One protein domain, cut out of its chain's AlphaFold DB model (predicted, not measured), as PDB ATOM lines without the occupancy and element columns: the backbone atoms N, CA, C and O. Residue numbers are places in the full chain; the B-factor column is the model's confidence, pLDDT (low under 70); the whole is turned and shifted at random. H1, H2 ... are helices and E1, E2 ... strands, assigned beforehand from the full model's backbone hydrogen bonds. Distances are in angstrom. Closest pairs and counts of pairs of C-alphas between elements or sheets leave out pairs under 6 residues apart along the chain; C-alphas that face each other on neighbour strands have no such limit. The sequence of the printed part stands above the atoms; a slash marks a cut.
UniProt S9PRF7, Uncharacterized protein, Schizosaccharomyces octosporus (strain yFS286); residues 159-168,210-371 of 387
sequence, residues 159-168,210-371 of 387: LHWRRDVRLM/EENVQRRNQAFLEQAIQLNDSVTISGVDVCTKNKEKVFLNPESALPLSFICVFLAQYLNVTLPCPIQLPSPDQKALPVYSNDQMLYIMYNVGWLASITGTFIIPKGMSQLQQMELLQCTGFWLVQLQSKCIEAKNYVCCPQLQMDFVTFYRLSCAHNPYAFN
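This is residues 159 to 168 and 210 to 371 of the 387 residues of an uncharacterized protein of Schizosaccharomyces octosporus (strain yFS286) (UniProt S9PRF7). A compact body of helices has H3 at its core, with H2 and H5 running beside it the same way, H6 set steeply to it and H4 wedged between H1 and H6; two small two-stranded antiparallel sheets, E1 E2 and E3 E4, cover one side near the start of H5. H1 reaches away from this body at one end of the longest axis, and a loop, of which residues 279 to 284 stick out, makes the other end. The 172 printed residues hold seven named helices and five named strands in the order E1 H1 E2 E3 E4 H2 E5 H3 H4 H5 H6 H7, and the class is mostly helix. The radius of gyration of the C-alphas is 16.0 A, and the spans are 55 by 44 by 32 A.

Strands E3, residues 239 to 242, and E4, residues 245 to 248, are antiparallel neighbours at 145 degrees and form a hairpin; N 240 and O 247 are 2.7 A apart and N 247 and O 240 2.8 A, within hydrogen-bond range. Helix H3, residues 290 to 306, comes nearest to E4 with the C-alphas of Met 293 and Leu 248, 6.5 A apart. H3 is the hub, touching four helices. H2, residues 253 to 267, touches it with the closest C-alphas, Ser 257 and Ile 296, at 6.3 A, the same way at a shallow tilt of 33 degrees, only just short of steep. H5, residues 328 to 337, touches residues 297 to 304 of H3 alone, the same way at a shallow tilt of 27 degrees, closest at the C-alphas of Met 297 and Thr 328, 5.8 A. H2 and H5 are apart. H6, residues 355 to 365, touches residues 294 to 298 of H3 alone, opposite ways at a steep tilt of 54 degrees, closest at the C-alphas of Tyr 298 and Phe 355, 6.9 A. H4, residues 318 to 325, only just touches H3, with 3 pairs of C-alphas within 8 A, the closest being Gly 301 and Leu 325 at 5.6 A; it touches H6 about perpendicular, at 79 degrees, with C-alphas Met 322 and Phe 358 at 6.0 A. H1, residues 210 to 228, touches H4 with its residues 221 to 225 alone, the same way at a shallow tilt of 31 degrees, with C-alphas Leu 221 and Leu 324 closest at 6.4 A. Strands E1, residues 159 to 161, and E2, residues 231 to 233, are antiparallel neighbours, with N 160 and O 232 2.8 A apart, within hydrogen-bond range; the closest C-alphas of E2 and H5 are Val 231 and Gly 329, 5.1 A. E5, residues 275 to 277, pairs with no named strand; its Ile 275 has its C-alpha 6.3 A from that of Ser 257 in H2. H7, residues 367 to 370, is close to H3 but not clearly touching, with C-alphas Asn 290 and Phe 370 5.8 A apart. Every O i to N i+4 pair is within hydrogen-bond range in H1 to H6; H7 is too short for such a pair, and its one O i to N i+3 pair is not within range.

E1 begins at C-alpha 159, (53.311, 44.252, 41.906). From first to last C-alpha H1 is 26.6 A long, H3 24.4 A, H2 20.8 A, H6 15.2 A and H5 14.5 A. H1 begins at C-alpha 210, (24.196, 26.425, 28.825), and H7 ends at C-alpha 370, (51.310, 19.664, 50.763).

The two C-alphas farthest apart, those of Glu 211 and Asp 281, are 55.9 A from each other. Residues 169 to 209 are not printed, and C-alphas 168 and 210 are 40.6 A apart across this cut. The links E5 to H3, H3 to H4 and H5 to H6 are long. The mean pLDDT of the printed part is 76.2; 43 residues are under 70, among them 161 to 168, 279 to 287, 341 to 350 and 366 to 371.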
ATOM      1  N   LEU A 159      54.005  45.235  42.724       81.06
ATOM      2  CA  LEU A 159      53.311  44.252  41.906       81.06
ATOM      3  C   LEU A 159      53.685  44.490  40.439       81.06
ATOM      4  O   LEU A 159      53.361  45.527  39.859       81.06
ATOM      5  N   HIS A 160      54.378  43.525  39.850       74.50
ATOM      6  CA  HIS A 160      54.888  43.597  38.490       74.50
ATOM      7  C   HIS A 160      54.444  42.393  37.684       74.50
ATOM      8  O   HIS A 160      54.374  41.270  38.188       74.50
ATOM      9  N   TRP A 161      54.214  42.613  36.397       67.38
ATOM     10  CA  TRP A 161      54.072  41.525  35.447       67.38
ATOM     11  C   TRP A 161      55.419  41.167  34.862       67.38
ATOM     12  O   TRP A 161      56.045  41.964  34.171       67.38
ATOM     13  N   ARG A 162      55.863  39.936  35.107       59.16
ATOM     14  CA  ARG A 162      56.963  39.347  34.358       59.16
ATOM     15  C   ARG A 162      56.425  38.900  33.008       59.16
ATOM     16  O   ARG A 162      55.952  37.778  32.856       59.16
ATOM     17  N   ARG A 163      56.544  39.754  31.999       47.44
ATOM     18  CA  ARG A 163      56.456  39.296  30.608       47.44
ATOM     19  C   ARG A 163      57.782  38.692  30.106       47.44
ATOM     20  O   ARG A 163      57.786  37.875  29.186       47.44
ATOM     21  N   ASP A 164      58.903  39.010  30.751       42.25
ATOM     22  CA  ASP A 164      60.206  39.039  30.067       42.25
ATOM     23  C   ASP A 164      61.096  37.788  30.108       42.25
ATOM     24  O   ASP A 164      62.222  37.841  29.627       42.25
ATOM     25  N   VAL A 165      60.637  36.619  30.572       39.44
ATOM     26  CA  VAL A 165      61.509  35.417  30.547       39.44
ATOM     27  C   VAL A 165      61.168  34.429  29.422       39.44
ATOM     28  O   VAL A 165      62.062  33.763  28.904       39.44
ATOM     29  N   ARG A 166      59.912  34.348  28.951       38.06
ATOM     30  CA  ARG A 166      59.535  33.334  27.937       38.06
ATOM     31  C   ARG A 166      59.646  33.771  26.481       38.06
ATOM     32  O   ARG A 166      59.819  32.908  25.620       38.06
ATOM     33  N   LEU A 167      59.626  35.073  26.195       39.38
ATOM     34  CA  LEU A 167      59.913  35.567  24.842       39.38
ATOM     35  C   LEU A 167      61.408  35.457  24.490       39.38
ATOM     36  O   LEU A 167      61.735  35.316  23.318       39.38
ATOM     37  N   MET A 168      62.298  35.378  25.489       36.72
ATOM     38  CA  MET A 168      63.716  35.037  25.293       36.72
ATOM     39  C   MET A 168      63.933  33.535  25.017       36.72
ATOM     40  O   MET A 168      64.814  33.176  24.245       36.72
ATOM     41  N   GLU A 210      23.407  27.215  27.868       55.28
ATOM     42  CA  GLU A 210      24.196  26.425  28.825       55.28
ATOM     43  C   GLU A 210      25.545  25.953  28.268       55.28
ATOM     44  O   GLU A 210      26.571  26.141  28.923       55.28
ATOM     45  N   GLU A 211      25.587  25.419  27.043       56.69
ATOM     46  CA  GLU A 211      26.843  24.962  26.429       56.69
ATOM     47  C   GLU A 211      27.766  26.144  26.079       56.69
ATOM     48  O   GLU A 211      28.982  26.094  26.291       56.69
ATOM     49  N   ASN A 212      27.184  27.263  25.637       65.44
ATOM     50  CA  ASN A 212      27.917  28.505  25.390       65.44
ATOM     51  C   ASN A 212      28.448  29.135  26.688       65.44
ATOM     52  O   ASN A 212      29.556  29.677  26.699       65.44
ATOM     53  N   VAL A 213      27.710  29.032  27.800       66.94
ATOM     54  CA  VAL A 213      28.158  29.487  29.126       66.94
ATOM     55  C   VAL A 213      29.292  28.612  29.654       66.94
ATOM     56  O   VAL A 213      30.275  29.156  30.153       66.94
ATOM     57  N   GLN A 214      29.218  27.286  29.503       70.62
ATOM     58  CA  GLN A 214      30.292  26.388  29.938       70.62
ATOM     59  C   GLN A 214      31.596  26.630  29.170       70.62
ATOM     60  O   GLN A 214      32.637  26.824  29.798       70.62
ATOM     61  N   ARG A 215      31.550  26.710  27.831       72.38
ATOM     62  CA  ARG A 215      32.742  27.015  27.013       72.38
ATOM     63  C   ARG A 215      33.316  28.395  27.332       72.38
ATOM     64  O   ARG A 215      34.531  28.550  27.412       72.38
ATOM     65  N   ARG A 216      32.461  29.395  27.565       71.12
ATOM     66  CA  ARG A 216      32.888  30.744  27.964       71.12
ATOM     67  C   ARG A 216      33.552  30.759  29.339       71.12
ATOM     68  O   ARG A 216      34.588  31.396  29.494       71.12
ATOM     69  N   ASN A 217      32.970  30.077  30.324       77.38
ATOM     70  CA  ASN A 217      33.528  29.980  31.672       77.38
ATOM     71  C   ASN A 217      34.884  29.265  31.654       77.38
ATOM     72  O   ASN A 217      35.808  29.702  32.335       77.38
ATOM     73  N   GLN A 218      35.011  28.223  30.831       80.00
ATOM     74  CA  GLN A 218      36.267  27.510  30.627       80.00
ATOM     75  C   GLN A 218      37.334  28.407  29.982       80.00
ATOM     76  O   GLN A 218      38.429  28.534  30.522       80.00
ATOM     77  N   ALA A 219      36.997  29.113  28.898       75.31
ATOM     78  CA  ALA A 219      37.914  30.053  28.250       75.31
ATOM     79  C   ALA A 219      38.340  31.199  29.187       75.31
ATOM     80  O   ALA A 219      39.497  31.615  29.180       75.31
ATOM     81  N   PHE A 220      37.422  31.703  30.017       78.44
ATOM     82  CA  PHE A 220      37.740  32.704  31.036       78.44
ATOM     83  C   PHE A 220      38.711  32.159  32.088       78.44
ATOM     84  O   PHE A 220      39.675  32.835  32.436       78.44
ATOM     85  N   LEU A 221      38.469  30.946  32.590       82.06
ATOM     86  CA  LEU A 221      39.338  30.309  33.574       82.06
ATOM     87  C   LEU A 221      40.747  30.089  33.011       82.06
ATOM     88  O   LEU A 221      41.729  30.413  33.669       82.06
ATOM     89  N   GLU A 222      40.851  29.612  31.772       80.31
ATOM     90  CA  GLU A 222      42.132  29.437  31.083       80.31
ATOM     91  C   GLU A 222      42.894  30.756  30.948       80.31
ATOM     92  O   GLU A 222      44.096  30.802  31.213       80.31
ATOM     93  N   GLN A 223      42.198  31.845  30.608       75.75
ATOM     94  CA  GLN A 223      42.791  33.180  30.594       75.75
ATOM     95  C   GLN A 223      43.243  33.592  31.999       75.75
ATOM     96  O   GLN A 223      44.395  33.968  32.171       75.75
ATOM     97  N   ALA A 224      42.403  33.456  33.027       79.94
ATOM     98  CA  ALA A 224      42.777  33.795  34.403       79.94
ATOM     99  C   ALA A 224      44.031  33.032  34.877       79.94
ATOM    100  O   ALA A 224      44.927  33.633  35.474       79.94
ATOM    101  N   ILE A 225      44.140  31.740  34.545       81.25
ATOM    102  CA  ILE A 225      45.309  30.902  34.851       81.25
ATOM    103  C   ILE A 225      46.557  31.402  34.114       81.25
ATOM    104  O   ILE A 225      47.610  31.559  34.730       81.25
ATOM    105  N   GLN A 226      46.459  31.683  32.810       76.38
ATOM    106  CA  GLN A 226      47.588  32.209  32.028       76.38
ATOM    107  C   GLN A 226      48.112  33.529  32.602       76.38
ATOM    108  O   GLN A 226      49.321  33.756  32.664       76.38
ATOM    109  N   LEU A 227      47.197  34.390  33.038       76.25
ATOM    110  CA  LEU A 227      47.526  35.694  33.594       76.25
ATOM    111  C   LEU A 227      48.164  35.585  34.975       76.25
ATOM    112  O   LEU A 227      49.128  36.288  35.266       76.25
ATOM    113  N   ASN A 228      47.665  34.670  35.802       83.88
ATOM    114  CA  ASN A 228      48.221  34.384  37.116       83.88
ATOM    115  C   ASN A 228      49.707  33.988  37.060       83.88
ATOM    116  O   ASN A 228      50.475  34.425  37.914       83.88
ATOM    117  N   ASP A 229      50.110  33.218  36.045       75.06
ATOM    118  CA  ASP A 229      51.484  32.721  35.878       75.06
ATOM    119  C   ASP A 229      52.521  33.841  35.635       75.06
ATOM    120  O   ASP A 229      53.721  33.594  35.728       75.06
ATOM    121  N   SER A 230      52.085  35.067  35.320       75.12
ATOM    122  CA  SER A 230      52.970  36.184  34.952       75.12
ATOM    123  C   SER A 230      53.136  37.231  36.060       75.12
ATOM    124  O   SER A 230      53.813  38.236  35.853       75.12
ATOM    125  N   VAL A 231      52.506  37.055  37.227       84.25
ATOM    126  CA  VAL A 231      52.455  38.091  38.274       84.25
ATOM    127  C   VAL A 231      53.514  37.873  39.339       84.25
ATOM    128  O   VAL A 231      53.669  36.773  39.871       84.25
ATOM    129  N   THR A 232      54.199  38.953  39.700       84.75
ATOM    130  CA  THR A 232      55.307  38.949  40.653       84.75
ATOM    131  C   THR A 232      55.228  40.095  41.643       84.75
ATOM    132  O   THR A 232      54.651  41.137  41.351       84.75
ATOM    133  N   ILE A 233      55.827  39.901  42.812       84.50
ATOM    134  CA  ILE A 233      55.996  40.915  43.855       84.50
ATOM    135  C   ILE A 233      57.493  41.121  44.024       84.50
ATOM    136  O   ILE A 233      58.198  40.171  44.359       84.50
ATOM    137  N   SER A 234      57.986  42.334  43.750       81.44
ATOM    138  CA  SER A 234      59.425  42.651  43.833       81.44
ATOM    139  C   SER A 234      60.299  41.661  43.042       81.44
ATOM    140  O   SER A 234      61.377  41.260  43.475       81.44
ATOM    141  N   GLY A 235      59.798  41.207  41.890       75.62
ATOM    142  CA  GLY A 235      60.493  40.231  41.067       75.62
ATOM    143  C   GLY A 235      60.543  38.823  41.662       75.62
ATOM    144  O   GLY A 235      61.457  38.098  41.302       75.62
ATOM    145  N   VAL A 236      59.592  38.408  42.506       82.12
ATOM    146  CA  VAL A 236      59.351  37.010  42.931       82.12
ATOM    147  C   VAL A 236      57.972  36.569  42.443       82.12
ATOM    148  O   VAL A 236      57.001  37.299  42.638       82.12
ATOM    149  N   ASP A 237      57.856  35.394  41.815       84.38
ATOM    150  CA  ASP A 237      56.566  34.902  41.308       84.38
ATOM    151  C   ASP A 237      55.551  34.735  42.437       84.38
ATOM    152  O   ASP A 237      55.854  34.115  43.456       84.38
ATOM    153  N   VAL A 238      54.339  35.270  42.258       88.44
ATOM    154  CA  VAL A 238      53.255  35.122  43.242       88.44
ATOM    155  C   VAL A 238      52.829  33.663  43.318       88.44
ATOM    156  O   VAL A 238      52.749  33.098  44.409       88.44
ATOM    157  N   CYS A 239      52.614  33.048  42.157       86.94
ATOM    158  CA  CYS A 239      52.238  31.652  42.023       86.94
ATOM    159  C   CYS A 239      53.298  30.888  41.223       86.94
ATOM    160  O   CYS A 239      53.854  31.402  40.258       86.94
ATOM    161  N   THR A 240      53.548  29.638  41.597       81.19
ATOM    162  CA  THR A 240      54.382  28.695  40.849       81.19
ATOM    163  C   THR A 240      53.509  27.628  40.207       81.19
ATOM    164  O   THR A 240      52.495  27.201  40.763       81.19
ATOM    165  N   LYS A 241      53.911  27.176  39.020       73.94
ATOM    166  CA  LYS A 241      53.210  26.125  38.290       73.94
ATOM    167  C   LYS A 241      54.016  24.840  38.333       73.94
ATOM    168  O   LYS A 241      55.179  24.820  37.935       73.94
ATOM    169  N   ASN A 242      53.392  23.756  38.777       68.56
ATOM    170  CA  ASN A 242      53.968  22.421  38.680       68.56
ATOM    171  C   ASN A 242      52.974  21.515  37.947       68.56
ATOM    172  O   ASN A 242      51.907  21.183  38.469       68.56
ATOM    173  N   LYS A 243      53.330  21.132  36.715       70.19
ATOM    174  CA  LYS A 243      52.435  20.485  35.737       70.19
ATOM    175  C   LYS A 243      51.231  21.387  35.405       70.19
ATOM    176  O   LYS A 243      51.415  22.563  35.114       70.19
ATOM    177  N   GLU A 244      50.014  20.850  35.436       63.34
ATOM    178  CA  GLU A 244      48.761  21.585  35.193       63.34
ATOM    179  C   GLU A 244      48.256  22.350  36.430       63.34
ATOM    180  O   GLU A 244      47.202  22.972  36.377       63.34
ATOM    181  N   LYS A 245      48.989  22.317  37.551       69.88
ATOM    182  CA  LYS A 245      48.512  22.826  38.841       69.88
ATOM    183  C   LYS A 245      49.228  24.104  39.257       69.88
ATOM    184  O   LYS A 245      50.445  24.225  39.092       69.88
ATOM    185  N   VAL A 246      48.452  25.025  39.820       74.19
ATOM    186  CA  VAL A 246      48.886  26.342  40.295       74.19
ATOM    187  C   VAL A 246      49.017  26.318  41.816       74.19
ATOM    188  O   VAL A 246      48.125  25.851  42.522       74.19
ATOM    189  N   PHE A 247      50.136  26.833  42.319       81.81
ATOM    190  CA  PHE A 247      50.467  26.875  43.739       81.81
ATOM    191  C   PHE A 247      50.924  28.266  44.141       81.81
ATOM    192  O   PHE A 247      51.553  28.956  43.347       81.81
ATOM    193  N   LEU A 248      50.664  28.671  45.381       86.38
ATOM    194  CA  LEU A 248      51.206  29.919  45.902       86.38
ATOM    195  C   LEU A 248      52.691  29.721  46.205       86.38
ATOM    196  O   LEU A 248      53.070  28.724  46.816       86.38
ATOM    197  N   ASN A 249      53.527  30.656  45.767       85.62
ATOM    198  CA  ASN A 249      54.954  30.614  46.050       85.62
ATOM    199  C   ASN A 249      55.200  30.889  47.549       85.62
ATOM    200  O   ASN A 249      54.793  31.939  48.044       85.62
ATOM    201  N   PRO A 250      55.882  30.005  48.298       82.69
ATOM    202  CA  PRO A 250      56.227  30.262  49.699       82.69
ATOM    203  C   PRO A 250      57.014  31.555  49.918       82.69
ATOM    204  O   PRO A 250      56.866  32.193  50.957       82.69
ATOM    205  N   GLU A 251      57.819  31.967  48.938       82.12
ATOM    206  CA  GLU A 251      58.613  33.198  49.013       82.12
ATOM    207  C   GLU A 251      57.744  34.464  48.931       82.12
ATOM    208  O   GLU A 251      58.116  35.503  49.473       82.12
ATOM    209  N   SER A 252      56.557  34.380  48.319       86.25
ATOM    210  CA  SER A 252      55.596  35.488  48.250       86.25
ATOM    211  C   SER A 252      54.623  35.512  49.439       86.25
ATOM    212  O   SER A 252      53.933  36.509  49.650       86.25
ATOM    213  N   ALA A 253      54.591  34.460  50.266       87.06
ATOM    214  CA  ALA A 253      53.606  34.290  51.336       87.06
ATOM    215  C   ALA A 253      53.646  35.400  52.397       87.06
ATOM    216  O   ALA A 253      52.597  35.864  52.847       87.06
ATOM    217  N   LEU A 254      54.841  35.864  52.779       86.44
ATOM    218  CA  LEU A 254      54.988  36.937  53.765       86.44
ATOM    219  C   LEU A 254      54.482  38.292  53.228       86.44
ATOM    220  O   LEU A 254      53.611  38.878  53.874       86.44
ATOM    221  N   PRO A 255      54.936  38.787  52.054       89.06
ATOM    222  CA  PRO A 255      54.348  39.973  51.427       89.06
ATOM    223  C   PRO A 255      52.825  39.892  51.286       89.06
ATOM    224  O   PRO A 255      52.121  40.840  51.622       89.06
ATOM    225  N   LEU A 256      52.298  38.744  50.855       92.00
ATOM    226  CA  LEU A 256      50.857  38.548  50.686       92.00
ATOM    227  C   LEU A 256      50.097  38.560  52.011       92.00
ATOM    228  O   LEU A 256      48.995  39.100  52.080       92.00
ATOM    229  N   SER A 257      50.693  38.013  53.070       91.69
ATOM    230  CA  SER A 257      50.145  38.086  54.424       91.69
ATOM    231  C   SER A 257      49.977  39.540  54.865       91.69
ATOM    232  O   SER A 257      48.910  39.917  55.350       91.69
ATOM    233  N   PHE A 258      50.986  40.382  54.625       90.62
ATOM    234  CA  PHE A 258      50.888  41.812  54.909       90.62
ATOM    235  C   PHE A 258      49.888  42.535  54.006       90.62
ATOM    236  O   PHE A 258      49.133  43.363  54.506       90.62
ATOM    237  N   ILE A 259      49.833  42.218  52.707       92.69
ATOM    238  CA  ILE A 259      48.828  42.779  51.790       92.69
ATOM    239  C   ILE A 259      47.420  42.504  52.324       92.69
ATOM    240  O   ILE A 259      46.628  43.434  52.450       92.69
ATOM    241  N   CYS A 260      47.120  41.258  52.691       93.31
ATOM    242  CA  CYS A 260      45.818  40.890  53.238       93.31
ATOM    243  C   CYS A 260      45.483  41.665  54.517       93.31
ATOM    244  O   CYS A 260      44.381  42.199  54.625       93.31
ATOM    245  N   VAL A 261      46.422  41.755  55.464       91.25
ATOM    246  CA  VAL A 261      46.212  42.466  56.736       91.25
ATOM    247  C   VAL A 261      46.018  43.963  56.512       91.25
ATOM    248  O   VAL A 261      45.062  44.533  57.033       91.25
ATOM    249  N   PHE A 262      46.869  44.601  55.706       90.31
ATOM    250  CA  PHE A 262      46.748  46.029  55.428       90.31
ATOM    251  C   PHE A 262      45.445  46.344  54.700       90.31
ATOM    252  O   PHE A 262      44.708  47.224  55.137       90.31
ATOM    253  N   LEU A 263      45.112  45.610  53.635       89.56
ATOM    254  CA  LEU A 263      43.858  45.823  52.913       89.56
ATOM    255  C   LEU A 263      42.640  45.600  53.816       89.56
ATOM    256  O   LEU A 263      41.722  46.415  53.790       89.56
ATOM    257  N   ALA A 264      42.639  44.559  54.652       88.56
ATOM    258  CA  ALA A 264      41.550  44.308  55.594       88.56
ATOM    259  C   ALA A 264      41.396  45.440  56.622       88.56
ATOM    260  O   ALA A 264      40.289  45.937  56.835       88.56
ATOM    261  N   GLN A 265      42.507  45.907  57.196       85.69
ATOM    262  CA  GLN A 265      42.514  47.021  58.140       85.69
ATOM    263  C   GLN A 265      42.001  48.314  57.494       85.69
ATOM    264  O   GLN A 265      41.187  49.020  58.087       85.69
ATOM    265  N   TYR A 266      42.435  48.620  56.270       81.44
ATOM    266  CA  TYR A 266      42.016  49.832  55.565       81.44
ATOM    267  C   TYR A 266      40.565  49.791  55.088       81.44
ATOM    268  O   TYR A 266      39.896  50.823  55.073       81.44
ATOM    269  N   LEU A 267      40.069  48.613  54.714       78.69
ATOM    270  CA  LEU A 267      38.667  48.410  54.356       78.69
ATOM    271  C   LEU A 267      37.763  48.255  55.588       78.69
ATOM    272  O   LEU A 267      36.546  48.200  55.431       78.69
ATOM    273  N   ASN A 268      38.340  48.218  56.795       81.31
ATOM    274  CA  ASN A 268      37.645  47.978  58.056       81.31
ATOM    275  C   ASN A 268      36.818  46.678  58.028       81.31
ATOM    276  O   ASN A 268      35.635  46.660  58.377       81.31
ATOM    277  N   VAL A 269      37.443  45.589  57.575       83.31
ATOM    278  CA  VAL A 269      36.827  44.262  57.466       83.31
ATOM    279  C   VAL A 269      37.646  43.202  58.198       83.31
ATOM    280  O   VAL A 269      38.869  43.291  58.291       83.31
ATOM    281  N   THR A 270      36.970  42.164  58.684       85.88
ATOM    282  CA  THR A 270      37.616  40.993  59.292       85.88
ATOM    283  C   THR A 270      37.931  39.956  58.221       85.88
ATOM    284  O   THR A 270      37.068  39.622  57.409       85.88
ATOM    285  N   LEU A 271      39.156  39.427  58.225       89.06
ATOM    286  CA  LEU A 271      39.544  38.361  57.305       89.06
ATOM    287  C   LEU A 271      38.832  37.045  57.664       89.06
ATOM    288  O   LEU A 271      38.770  36.684  58.841       89.06
ATOM    289  N   PRO A 272      38.331  36.283  56.676       86.62
ATOM    290  CA  PRO A 272      37.661  35.008  56.929       86.62
ATOM    291  C   PRO A 272      38.621  33.899  57.380       86.62
ATOM    292  O   PRO A 272      38.177  32.897  57.940       86.62
ATOM    293  N   CYS A 273      39.922  34.036  57.117       89.94
ATOM    294  CA  CYS A 273      40.941  33.085  57.547       89.94
ATOM    295  C   CYS A 273      42.053  33.784  58.338       89.94
ATOM    296  O   CYS A 273      42.503  34.858  57.927       89.94
ATOM    297  N   PRO A 274      42.548  33.174  59.429       87.69
ATOM    298  CA  PRO A 274      43.593  33.776  60.244       87.69
ATOM    299  C   PRO A 274      44.937  33.767  59.512       87.69
ATOM    300  O   PRO A 274      45.365  32.734  58.990       87.69
ATOM    301  N   ILE A 275      45.633  34.903  59.536       88.00
ATOM    302  CA  ILE A 275      46.969  35.052  58.954       88.00
ATOM    303  C   ILE A 275      48.013  35.040  60.062       88.00
ATOM    304  O   ILE A 275      47.896  35.739  61.069       88.00
ATOM    305  N   GLN A 276      49.056  34.241  59.862       82.56
ATOM    306  CA  GLN A 276      50.227  34.229  60.722       82.56
ATOM    307  C   GLN A 276      51.264  35.234  60.217       82.56
ATOM    308  O   GLN A 276      51.761  35.128  59.096       82.56
ATOM    309  N   LEU A 277      51.619  36.198  61.064       80.75
ATOM    310  CA  LEU A 277      52.760  37.080  60.828       80.75
ATOM    311  C   LEU A 277      53.932  36.664  61.727       80.75
ATOM    312  O   LEU A 277      53.706  36.238  62.867       80.75
ATOM    313  N   PRO A 278      55.180  36.759  61.234       71.38
ATOM    314  CA  PRO A 278      56.346  36.531  62.068       71.38
ATOM    315  C   PRO A 278      56.384  37.558  63.203       71.38
ATOM    316  O   PRO A 278      56.081  38.737  63.013       71.38
ATOM    317  N   SER A 279      56.764  37.104  64.395       68.69
ATOM    318  CA  SER A 279      56.999  37.996  65.529       68.69
ATOM    319  C   SER A 279      58.207  38.901  65.238       68.69
ATOM    320  O   SER A 279      59.181  38.414  64.660       68.69
ATOM    321  N   PRO A 280      58.205  40.175  65.678       62.78
ATOM    322  CA  PRO A 280      59.354  41.074  65.525       62.78
ATOM    323  C   PRO A 280      60.671  40.495  66.066       62.78
ATOM    324  O   PRO A 280      61.742  40.814  65.557       62.78
ATOM    325  N   ASP A 281      60.588  39.604  67.059       66.12
ATOM    326  CA  ASP A 281      61.741  38.986  67.719       66.12
ATOM    327  C   ASP A 281      62.198  37.665  67.058       66.12
ATOM    328  O   ASP A 281      63.180  37.048  67.491       66.12
ATOM    329  N   GLN A 282      61.508  37.185  66.011       64.06
ATOM    330  CA  GLN A 282      61.878  35.951  65.312       64.06
ATOM    331  C   GLN A 282      63.060  36.170  64.361       64.06
ATOM    332  O   GLN A 282      62.961  36.837  63.337       64.06
ATOM    333  N   LYS A 283      64.185  35.514  64.670       49.53
ATOM    334  CA  LYS A 283      65.432  35.586  63.887       49.53
ATOM    335  C   LYS A 283      65.428  34.775  62.583       49.53
ATOM    336  O   LYS A 283      66.333  34.945  61.776       49.53
ATOM    337  N   ALA A 284      64.464  33.874  62.391       57.47
ATOM    338  CA  ALA A 284      64.341  33.055  61.186       57.47
ATOM    339  C   ALA A 284      62.944  33.226  60.590       57.47
ATOM    340  O   ALA A 284      61.956  33.151  61.321       57.47
ATOM    341  N   LEU A 285      62.878  33.428  59.269       58.66
ATOM    342  CA  LEU A 285      61.623  33.470  58.523       58.66
ATOM    343  C   LEU A 285      60.902  32.123  58.701       58.66
ATOM    344  O   LEU A 285      61.461  31.088  58.322       58.66
ATOM    345  N   PRO A 286      59.707  32.094  59.316       62.44
ATOM    346  CA  PRO A 286      58.970  30.855  59.473       62.44
ATOM    347  C   PRO A 286      58.558  30.343  58.093       62.44
ATOM    348  O   PRO A 286      58.015  31.084  57.276       62.44
ATOM    349  N   VAL A 287      58.804  29.060  57.835       67.75
ATOM    350  CA  VAL A 287      58.207  28.388  56.680       67.75
ATOM    351  C   VAL A 287      56.705  28.313  56.944       67.75
ATOM    352  O   VAL A 287      56.279  27.720  57.938       67.75
ATOM    353  N   TYR A 288      55.913  28.946  56.082       73.25
ATOM    354  CA  TYR A 288      54.458  28.911  56.174       73.25
ATOM    355  C   TYR A 288      53.946  27.478  56.009       73.25
ATOM    356  O   TYR A 288      54.407  26.732  55.144       73.25
ATOM    357  N   SER A 289      52.984  27.083  56.848       78.19
ATOM    358  CA  SER A 289      52.309  25.799  56.674       78.19
ATOM    359  C   SER A 289      51.432  25.823  55.423       78.19
ATOM    360  O   SER A 289      50.974  26.874  54.977       78.19
ATOM    361  N   ASN A 290      51.129  24.646  54.886       79.25
ATOM    362  CA  ASN A 290      50.247  24.508  53.727       79.25
ATOM    363  C   ASN A 290      48.873  25.155  53.973       79.25
ATOM    364  O   ASN A 290      48.308  25.775  53.077       79.25
ATOM    365  N   ASP A 291      48.360  25.035  55.200       82.88
ATOM    366  CA  ASP A 291      47.089  25.637  55.596       82.88
ATOM    367  C   ASP A 291      47.166  27.167  55.541       82.88
ATOM    368  O   ASP A 291      46.249  27.802  55.028       82.88
ATOM    369  N   GLN A 292      48.284  27.764  55.975       85.56
ATOM    370  CA  GLN A 292      48.497  29.207  55.851       85.56
ATOM    371  C   GLN A 292      48.568  29.660  54.393       85.56
ATOM    372  O   GLN A 292      48.003  30.695  54.054       85.56
ATOM    373  N   MET A 293      49.190  28.875  53.512       87.69
ATOM    374  CA  MET A 293      49.212  29.184  52.078       87.69
ATOM    375  C   MET A 293      47.789  29.235  51.499       87.69
ATOM    376  O   MET A 293      47.456  30.156  50.755       87.69
ATOM    377  N   LEU A 294      46.923  28.293  51.889       88.81
ATOM    378  CA  LEU A 294      45.516  28.276  51.478       88.81
ATOM    379  C   LEU A 294      44.703  29.415  52.106       88.81
ATOM    380  O   LEU A 294      43.856  29.992  51.424       88.81
ATOM    381  N   TYR A 295      44.965  29.773  53.367       91.56
ATOM    382  CA  TYR A 295      44.351  30.944  54.001       91.56
ATOM    383  C   TYR A 295      44.692  32.228  53.252       91.56
ATOM    384  O   TYR A 295      43.800  33.030  52.990       91.56
ATOM    385  N   ILE A 296      45.959  32.413  52.867       92.38
ATOM    386  CA  ILE A 296      46.405  33.583  52.107       92.38
ATOM    387  C   ILE A 296      45.684  33.644  50.756       92.38
ATOM    388  O   ILE A 296      45.088  34.673  50.445       92.38
ATOM    389  N   MET A 297      45.673  32.548  49.985       91.75
ATOM    390  CA  MET A 297      44.962  32.491  48.698       91.75
ATOM    391  C   MET A 297      43.482  32.868  48.847       91.75
ATOM    392  O   MET A 297      42.975  33.718  48.112       91.75
ATOM    393  N   TYR A 298      42.800  32.252  49.817       91.88
ATOM    394  CA  TYR A 298      41.378  32.477  50.052       91.88
ATOM    395  C   TYR A 298      41.095  33.916  50.490       91.88
ATOM    396  O   TYR A 298      40.178  34.541  49.967       91.88
ATOM    397  N   ASN A 299      41.911  34.474  51.389       92.75
ATOM    398  CA  ASN A 299      41.786  35.857  51.840       92.75
ATOM    399  C   ASN A 299      41.969  36.856  50.690       92.75
ATOM    400  O   ASN A 299      41.189  37.798  50.597       92.75
ATOM    401  N   VAL A 300      42.930  36.647  49.779       92.44
ATOM    402  CA  VAL A 300      43.100  37.520  48.601       92.44
ATOM    403  C   VAL A 300      41.876  37.454  47.684       92.44
ATOM    404  O   VAL A 300      41.352  38.494  47.283       92.44
ATOM    405  N   GLY A 301      41.385  36.249  47.374       89.19
ATOM    406  CA  GLY A 301      40.179  36.077  46.556       89.19
ATOM    407  C   GLY A 301      38.928  36.672  47.213       89.19
ATOM    408  O   GLY A 301      38.103  37.298  46.548       89.19
ATOM    409  N   TRP A 302      38.812  36.541  48.536       88.88
ATOM    410  CA  TRP A 302      37.738  37.137  49.324       88.88
ATOM    411  C   TRP A 302      37.803  38.664  49.333       88.88
ATOM    412  O   TRP A 302      36.788  39.302  49.069       88.88
ATOM    413  N   LEU A 303      38.987  39.249  49.543       88.62
ATOM    414  CA  LEU A 303      39.205  40.696  49.460       88.62
ATOM    415  C   LEU A 303      38.818  41.233  48.078       88.62
ATOM    416  O   LEU A 303      38.078  42.206  48.000       88.62
ATOM    417  N   ALA A 304      39.219  40.556  46.996       86.88
ATOM    418  CA  ALA A 304      38.805  40.911  45.635       86.88
ATOM    419  C   ALA A 304      37.282  40.839  45.427       86.88
ATOM    420  O   ALA A 304      36.715  41.620  44.659       86.88
ATOM    421  N   SER A 305      36.606  39.912  46.106       82.75
ATOM    422  CA  SER A 305      35.153  39.773  46.035       82.75
ATOM    423  C   SER A 305      34.421  40.863  46.818       82.75
ATOM    424  O   SER A 305      33.472  41.451  46.296       82.75
ATOM    425  N   ILE A 306      34.846  41.171  48.048       80.25
ATOM    426  CA  ILE A 306      34.156  42.161  48.888       80.25
ATOM    427  C   ILE A 306      34.340  43.599  48.397       80.25
ATOM    428  O   ILE A 306      33.456  44.424  48.613       80.25
ATOM    429  N   THR A 307      35.434  43.900  47.693       78.44
ATOM    430  CA  THR A 307      35.657  45.204  47.049       78.44
ATOM    431  C   THR A 307      34.864  45.360  45.748       78.44
ATOM    432  O   THR A 307      35.003  46.360  45.049       78.44
ATOM    433  N   GLY A 308      34.063  44.359  45.361       72.94
ATOM    434  CA  GLY A 308      33.295  44.371  44.112       72.94
ATOM    435  C   GLY A 308      34.159  44.293  42.850       72.94
ATOM    436  O   GLY A 308      33.631  44.304  41.742       72.94
ATOM    437  N   THR A 309      35.477  44.165  43.002       73.62
ATOM    438  CA  THR A 309      36.441  44.003  41.911       73.62
ATOM    439  C   THR A 309      36.228  42.671  41.180       73.62
ATOM    440  O   THR A 309      36.504  42.551  39.981       73.62
ATOM    441  N   PHE A 310      35.709  41.671  41.894       72.00
ATOM    442  CA  PHE A 310      35.424  40.341  41.383       72.00
ATOM    443  C   PHE A 310      34.043  39.828  41.811       72.00
ATOM    444  O   PHE A 310      33.606  39.993  42.947       72.00
ATOM    445  N   ILE A 311      33.378  39.132  40.888       68.69
ATOM    446  CA  ILE A 311      32.168  38.345  41.136       68.69
ATOM    447  C   ILE A 311      32.358  37.007  40.430       68.69
ATOM    448  O   ILE A 311      32.683  37.002  39.248       68.69
ATOM    449  N   ILE A 312      32.128  35.881  41.103       70.00
ATOM    450  CA  ILE A 312      32.206  34.558  40.463       70.00
ATOM    451  C   ILE A 312      31.156  34.463  39.331       70.00
ATOM    452  O   ILE A 312      29.977  34.738  39.581       70.00
ATOM    453  N   PRO A 313      31.529  34.060  38.096       70.44
ATOM    454  CA  PRO A 313      30.575  33.843  37.013       70.44
ATOM    455  C   PRO A 313      29.526  32.797  37.392       70.44
ATOM    456  O   PRO A 313      29.843  31.734  37.931       70.44
ATOM    457  N   LYS A 314      28.263  33.060  37.049       70.50
ATOM    458  CA  LYS A 314      27.207  32.052  37.193       70.50
ATOM    459  C   LYS A 314      27.519  30.836  36.310       70.50
ATOM    460  O   LYS A 314      27.982  30.981  35.179       70.50
ATOM    461  N   GLY A 315      27.230  29.642  36.823       70.56
ATOM    462  CA  GLY A 315      27.392  28.387  36.081       70.56
ATOM    463  C   GLY A 315      28.800  27.786  36.106       70.56
ATOM    464  O   GLY A 315      29.032  26.808  35.406       70.56
ATOM    465  N   MET A 316      29.739  28.327  36.892       79.12
ATOM    466  CA  MET A 316      30.995  27.626  37.184       79.12
ATOM    467  C   MET A 316      30.773  26.502  38.194       79.12
ATOM    468  O   MET A 316      30.135  26.714  39.231       79.12
ATOM    469  N   SER A 317      31.347  25.330  37.920       84.44
ATOM    470  CA  SER A 317      31.375  24.226  38.884       84.44
ATOM    471  C   SER A 317      32.198  24.596  40.122       84.44
ATOM    472  O   SER A 317      33.067  25.467  40.063       84.44
ATOM    473  N   GLN A 318      31.977  23.913  41.249       84.88
ATOM    474  CA  GLN A 318      32.783  24.134  42.457       84.88
ATOM    475  C   GLN A 318      34.282  23.914  42.204       84.88
ATOM    476  O   GLN A 318      35.106  24.624  42.766       84.88
ATOM    477  N   LEU A 319      34.650  22.984  41.318       85.56
ATOM    478  CA  LEU A 319      36.048  22.772  40.954       85.56
ATOM    479  C   LEU A 319      36.636  24.005  40.249       85.56
ATOM    480  O   LEU A 319      37.651  24.530  40.691       85.56
ATOM    481  N   GLN A 320      35.941  24.518  39.233       85.25
ATOM    482  CA  GLN A 320      36.365  25.706  38.484       85.25
ATOM    483  C   GLN A 320      36.426  26.954  39.372       85.25
ATOM    484  O   GLN A 320      37.327  27.774  39.230       85.25
ATOM    485  N   GLN A 321      35.490  27.100  40.316       85.69
ATOM    486  CA  GLN A 321      35.531  28.185  41.298       85.69
ATOM    487  C   GLN A 321      36.769  28.084  42.199       85.69
ATOM    488  O   GLN A 321      37.406  29.095  42.475       85.69
ATOM    489  N   MET A 322      37.131  26.876  42.636       88.88
ATOM    490  CA  MET A 322      38.317  26.641  43.461       88.88
ATOM    491  C   MET A 322      39.614  26.921  42.684       88.88
ATOM    492  O   MET A 322      40.478  27.624  43.203       88.88
ATOM    493  N   GLU A 323      39.720  26.475  41.430       87.50
ATOM    494  CA  GLU A 323      40.857  26.779  40.542       87.50
ATOM    495  C   GLU A 323      40.991  28.284  40.277       87.50
ATOM    496  O   GLU A 323      42.085  28.850  40.322       87.50
ATOM    497  N   LEU A 324      39.860  28.961  40.080       86.31
ATOM    498  CA  LEU A 324      39.805  30.405  39.911       86.31
ATOM    499  C   LEU A 324      40.305  31.131  41.176       86.31
ATOM    500  O   LEU A 324      41.127  32.039  41.084       86.31
ATOM    501  N   LEU A 325      39.893  30.704  42.373       87.31
ATOM    502  CA  LEU A 325      40.371  31.282  43.640       87.31
ATOM    503  C   LEU A 325      41.878  31.086  43.871       87.31
ATOM    504  O   LEU A 325      42.516  31.954  44.463       87.31
ATOM    505  N   GLN A 326      42.464  30.003  43.357       88.06
ATOM    506  CA  GLN A 326      43.910  29.749  43.426       88.06
ATOM    507  C   GLN A 326      44.740  30.671  42.516       88.06
ATOM    508  O   GLN A 326      45.958  30.752  42.676       88.06
ATOM    509  N   CYS A 327      44.108  31.414  41.601       88.25
ATOM    510  CA  CYS A 327      44.772  32.389  40.736       88.25
ATOM    511  C   CYS A 327      45.115  33.698  41.487       88.25
ATOM    512  O   CYS A 327      44.709  34.789  41.088       88.25
ATOM    513  N   THR A 328      45.853  33.610  42.599       90.56
ATOM    514  CA  THR A 328      46.173  34.742  43.489       90.56
ATOM    515  C   THR A 328      46.831  35.916  42.765       90.56
ATOM    516  O   THR A 328      46.459  37.062  43.005       90.56
ATOM    517  N   GLY A 329      47.754  35.647  41.838       88.44
ATOM    518  CA  GLY A 329      48.390  36.678  41.021       88.44
ATOM    519  C   GLY A 329      47.370  37.470  40.206       88.44
ATOM    520  O   GLY A 329      47.388  38.697  40.218       88.44
ATOM    521  N   PHE A 330      46.419  36.779  39.571       86.06
ATOM    522  CA  PHE A 330      45.342  37.423  38.819       86.06
ATOM    523  C   PHE A 330      44.517  38.370  39.709       86.06
ATOM    524  O   PHE A 330      44.282  39.516  39.321       86.06
ATOM    525  N   TRP A 331      44.148  37.951  40.924       87.56
ATOM    526  CA  TRP A 331      43.334  38.766  41.840       87.56
ATOM    527  C   TRP A 331      44.000  40.052  42.301       87.56
ATOM    528  O   TRP A 331      43.341  41.090  42.346       87.56
ATOM    529  N   LEU A 332      45.298  40.007  42.598       88.75
ATOM    530  CA  LEU A 332      46.052  41.198  42.996       88.75
ATOM    531  C   LEU A 332      46.015  42.263  41.900       88.75
ATOM    532  O   LEU A 332      45.836  43.445  42.174       88.75
ATOM    533  N   VAL A 333      46.092  41.842  40.639       82.94
ATOM    534  CA  VAL A 333      46.024  42.774  39.515       82.94
ATOM    535  C   VAL A 333      44.613  43.301  39.319       82.94
ATOM    536  O   VAL A 333      44.433  44.487  39.046       82.94
ATOM    537  N   GLN A 334      43.593  42.453  39.466       80.81
ATOM    538  CA  GLN A 334      42.209  42.923  39.404       80.81
ATOM    539  C   GLN A 334      41.981  44.012  40.462       80.81
ATOM    540  O   GLN A 334      41.495  45.085  40.113       80.81
ATOM    541  N   LEU A 335      42.419  43.781  41.707       83.06
ATOM    542  CA  LEU A 335      42.346  44.742  42.815       83.06
ATOM    543  C   LEU A 335      43.069  46.067  42.511       83.06
ATOM    544  O   LEU A 335      42.589  47.128  42.899       83.06
ATOM    545  N   GLN A 336      44.196  46.022  41.798       81.44
ATOM    546  CA  GLN A 336      44.957  47.215  41.406       81.44
ATOM    547  C   GLN A 336      44.294  48.006  40.260       81.44
ATOM    548  O   GLN A 336      44.358  49.241  40.222       81.44
ATOM    549  N   SER A 337      43.695  47.293  39.300       72.75
ATOM    550  CA  SER A 337      43.314  47.837  37.989       72.75
ATOM    551  C   SER A 337      41.837  48.206  37.848       72.75
ATOM    552  O   SER A 337      41.527  49.144  37.113       72.75
ATOM    553  N   LYS A 338      40.915  47.521  38.534       71.94
ATOM    554  CA  LYS A 338      39.470  47.752  38.372       71.94
ATOM    555  C   LYS A 338      38.927  48.811  39.329       71.94
ATOM    556  O   LYS A 338      39.473  49.048  40.405       71.94
ATOM    557  N   CYS A 339      37.833  49.453  38.920       68.19
ATOM    558  CA  CYS A 339      37.055  50.322  39.798       68.19
ATOM    559  C   CYS A 339      36.364  49.483  40.876       68.19
ATOM    560  O   CYS A 339      35.793  48.433  40.581       68.19
ATOM    561  N   ILE A 340      36.432  49.952  42.118       73.00
ATOM    562  CA  ILE A 340      35.679  49.390  43.241       73.00
ATOM    563  C   ILE A 340      34.227  49.815  43.053       73.00
ATOM    564  O   ILE A 340      33.957  50.973  42.752       73.00
ATOM    565  N   GLU A 341      33.278  48.898  43.186       63.72
ATOM    566  CA  GLU A 341      31.865  49.268  43.133       63.72
ATOM    567  C   GLU A 341      31.386  49.597  44.550       63.72
ATOM    568  O   GLU A 341      31.530  48.776  45.456       63.72
ATOM    569  N   ALA A 342      30.775  50.774  44.741       54.12
ATOM    570  CA  ALA A 342      30.081  51.150  45.974       54.12
ATOM    571  C   ALA A 342      28.796  50.324  46.141       54.12
ATOM    572  O   ALA A 342      27.675  50.815  46.021       54.12
ATOM    573  N   LYS A 343      28.943  49.026  46.372       54.53
ATOM    574  CA  LYS A 343      27.835  48.171  46.771       54.53
ATOM    575  C   LYS A 343      27.733  48.230  48.286       54.53
ATOM    576  O   LYS A 343      28.726  48.076  48.990       54.53
ATOM    577  N   ASN A 344      26.519  48.428  48.800       48.62
ATOM    578  CA  ASN A 344      26.237  48.173  50.209       48.62
ATOM    579  C   ASN A 344      26.761  46.768  50.538       48.62
ATOM    580  O   ASN A 344      26.282  45.799  49.947       48.62
ATOM    581  N   TYR A 345      27.716  46.658  51.469       49.62
ATOM    582  CA  TYR A 345      28.342  45.392  51.890       49.62
ATOM    583  C   TYR A 345      27.317  44.289  52.222       49.62
ATOM    584  O   TYR A 345      27.606  43.104  52.093       49.62
ATOM    585  N   VAL A 346      26.089  44.681  52.579       42.56
ATOM    586  CA  VAL A 346      24.944  43.805  52.872       42.56
ATOM    587  C   VAL A 346      24.430  43.037  51.637       42.56
ATOM    588  O   VAL A 346      23.767  42.018  51.793       42.56
ATOM    589  N   CYS A 347      24.729  43.488  50.412       36.78
ATOM    590  CA  CYS A 347      24.162  42.944  49.172       36.78
ATOM    591  C   CYS A 347      25.211  42.549  48.111       36.78
ATOM    592  O   CYS A 347      24.845  42.237  46.972       36.78
ATOM    593  N   CYS A 348      26.506  42.552  48.448       46.84
ATOM    594  CA  CYS A 348      27.524  41.977  47.567       46.84
ATOM    595  C   CYS A 348      27.311  40.460  47.457       46.84
ATOM    596  O   CYS A 348      27.084  39.813  48.483       46.84
ATOM    597  N   PRO A 349      27.392  39.862  46.254       46.56
ATOM    598  CA  PRO A 349      27.442  38.413  46.146       46.56
ATOM    599  C   PRO A 349      28.680  37.937  46.908       46.56
ATOM    600  O   PRO A 349      29.809  38.189  46.498       46.56
ATOM    601  N   GLN A 350      28.446  37.302  48.056       57.84
ATOM    602  CA  GLN A 350      29.489  36.647  48.829       57.84
ATOM    603  C   GLN A 350      30.158  35.595  47.941       57.84
ATOM    604  O   GLN A 350      29.502  35.006  47.072       57.84
ATOM    605  N   LEU A 351      31.454  35.354  48.163       70.06
ATOM    606  CA  LEU A 351      32.128  34.172  47.633       70.06
ATOM    607  C   LEU A 351      31.206  32.968  47.899       70.06
ATOM    608  O   LEU A 351      30.936  32.647  49.053       70.06
ATOM    609  N   GLN A 352      30.667  32.340  46.849       69.94
ATOM    610  CA  GLN A 352      29.691  31.248  47.012       69.94
ATOM    611  C   GLN A 352      30.311  30.008  47.679       69.94
ATOM    612  O   GLN A 352      29.598  29.102  48.101       69.94
ATOM    613  N   MET A 353      31.642  29.980  47.769       83.19
ATOM    614  CA  MET A 353      32.434  28.934  48.388       83.19
ATOM    615  C   MET A 353      33.013  29.428  49.713       83.19
ATOM    616  O   MET A 353      33.818  30.361  49.737       83.19
ATOM    617  N   ASP A 354      32.640  28.780  50.813       86.50
ATOM    618  CA  ASP A 354      33.288  29.002  52.103       86.50
ATOM    619  C   ASP A 354      34.710  28.409  52.127       86.50
ATOM    620  O   ASP A 354      35.096  27.592  51.280       86.50
ATOM    621  N   PHE A 355      35.510  28.817  53.113       87.75
ATOM    622  CA  PHE A 355      36.876  28.317  53.232       87.75
ATOM    623  C   PHE A 355      36.922  26.791  53.416       87.75
ATOM    624  O   PHE A 355      37.801  26.133  52.870       87.75
ATOM    625  N   VAL A 356      35.977  26.200  54.155       86.88
ATOM    626  CA  VAL A 356      35.966  24.751  54.422       86.88
ATOM    627  C   VAL A 356      35.807  23.956  53.126       86.88
ATOM    628  O   VAL A 356      36.506  22.962  52.914       86.88
ATOM    629  N   THR A 357      34.920  24.401  52.239       87.50
ATOM    630  CA  THR A 357      34.704  23.801  50.921       87.50
ATOM    631  C   THR A 357      35.927  24.004  50.035       87.50
ATOM    632  O   THR A 357      36.421  23.035  49.457       87.50
ATOM    633  N   PHE A 358      36.476  25.223  50.000       89.19
ATOM    634  CA  PHE A 358      37.714  25.526  49.279       89.19
ATOM    635  C   PHE A 358      38.878  24.630  49.724       89.19
ATOM    636  O   PHE A 358      39.577  24.051  48.890       89.19
ATOM    637  N   TYR A 359      39.053  24.465  51.036       88.06
ATOM    638  CA  TYR A 359      40.097  23.646  51.640       88.06
ATOM    639  C   TYR A 359      39.955  22.176  51.255       88.06
ATOM    640  O   TYR A 359      40.914  21.563  50.786       88.06
ATOM    641  N   ARG A 360      38.751  21.607  51.403       86.62
ATOM    642  CA  ARG A 360      38.477  20.202  51.064       86.62
ATOM    643  C   ARG A 360      38.728  19.916  49.588       86.62
ATOM    644  O   ARG A 360      39.386  18.927  49.272       86.62
ATOM    645  N   LEU A 361      38.248  20.788  48.700       87.19
ATOM    646  CA  LEU A 361      38.468  20.661  47.259       87.19
ATOM    647  C   LEU A 361      39.952  20.804  46.907       87.19
ATOM    648  O   LEU A 361      40.490  19.972  46.178       87.19
ATOM    649  N   SER A 362      40.642  21.786  47.491       85.12
ATOM    650  CA  SER A 362      42.085  21.967  47.295       85.12
ATOM    651  C   SER A 362      42.873  20.734  47.752       85.12
ATOM    652  O   SER A 362      43.745  20.263  47.027       85.12
ATOM    653  N   CYS A 363      42.536  20.148  48.903       81.94
ATOM    654  CA  CYS A 363      43.183  18.930  49.399       81.94
ATOM    655  C   CYS A 363      42.920  17.714  48.501       81.94
ATOM    656  O   CYS A 363      43.842  16.949  48.216       81.94
ATOM    657  N   ALA A 364      41.681  17.542  48.033       82.44
ATOM    658  CA  ALA A 364      41.294  16.419  47.183       82.44
ATOM    659  C   ALA A 364      41.965  16.474  45.802       82.44
ATOM    660  O   ALA A 364      42.396  15.447  45.276       82.44
ATOM    661  N   HIS A 365      42.089  17.670  45.223       76.19
ATOM    662  CA  HIS A 365      42.576  17.843  43.857       76.19
ATOM    663  C   HIS A 365      44.067  18.183  43.774       76.19
ATOM    664  O   HIS A 365      44.694  17.867  42.764       76.19
ATOM    665  N   ASN A 366      44.692  18.698  44.840       69.12
ATOM    666  CA  ASN A 366      46.117  19.043  44.887       69.12
ATOM    667  C   ASN A 366      46.916  18.313  45.997       69.12
ATOM    668  O   ASN A 366      47.727  18.943  46.676       69.12
ATOM    669  N   PRO A 367      46.798  16.978  46.163       55.78
ATOM    670  CA  PRO A 367      47.351  16.262  47.323       55.78
ATOM    671  C   PRO A 367      48.890  16.285  47.420       55.78
ATOM    672  O   PRO A 367      49.440  16.171  48.509       55.78
ATOM    673  N   TYR A 368      49.602  16.473  46.302       50.44
ATOM    674  CA  TYR A 368      51.075  16.485  46.258       50.44
ATOM    675  C   TYR A 368      51.708  17.856  46.547       50.44
ATOM    676  O   TYR A 368      52.926  17.955  46.670       50.44
ATOM    677  N   ALA A 369      50.896  18.908  46.661       51.03
ATOM    678  CA  ALA A 369      51.349  20.265  46.965       51.03
ATOM    679  C   ALA A 369      51.675  20.473  48.448       51.03
ATOM    680  O   ALA A 369      52.347  21.427  48.815       51.03
ATOM    681  N   PHE A 370      51.209  19.567  49.308       51.75
ATOM    682  CA  PHE A 370      51.310  19.664  50.763       51.75
ATOM    683  C   PHE A 370      52.704  19.283  51.315       51.75
ATOM    684  O   PHE A 370      52.878  19.123  52.521       51.75
ATOM    685  N   ASN A 371      53.720  19.184  50.454       45.75
ATOM    686  CA  ASN A 371      55.112  18.934  50.835       45.75
ATOM    687  C   ASN A 371      55.962  20.218  50.815       45.75
ATOM    688  O   ASN A 371      57.112  20.201  50.385       45.75
TER     689      ASN A 371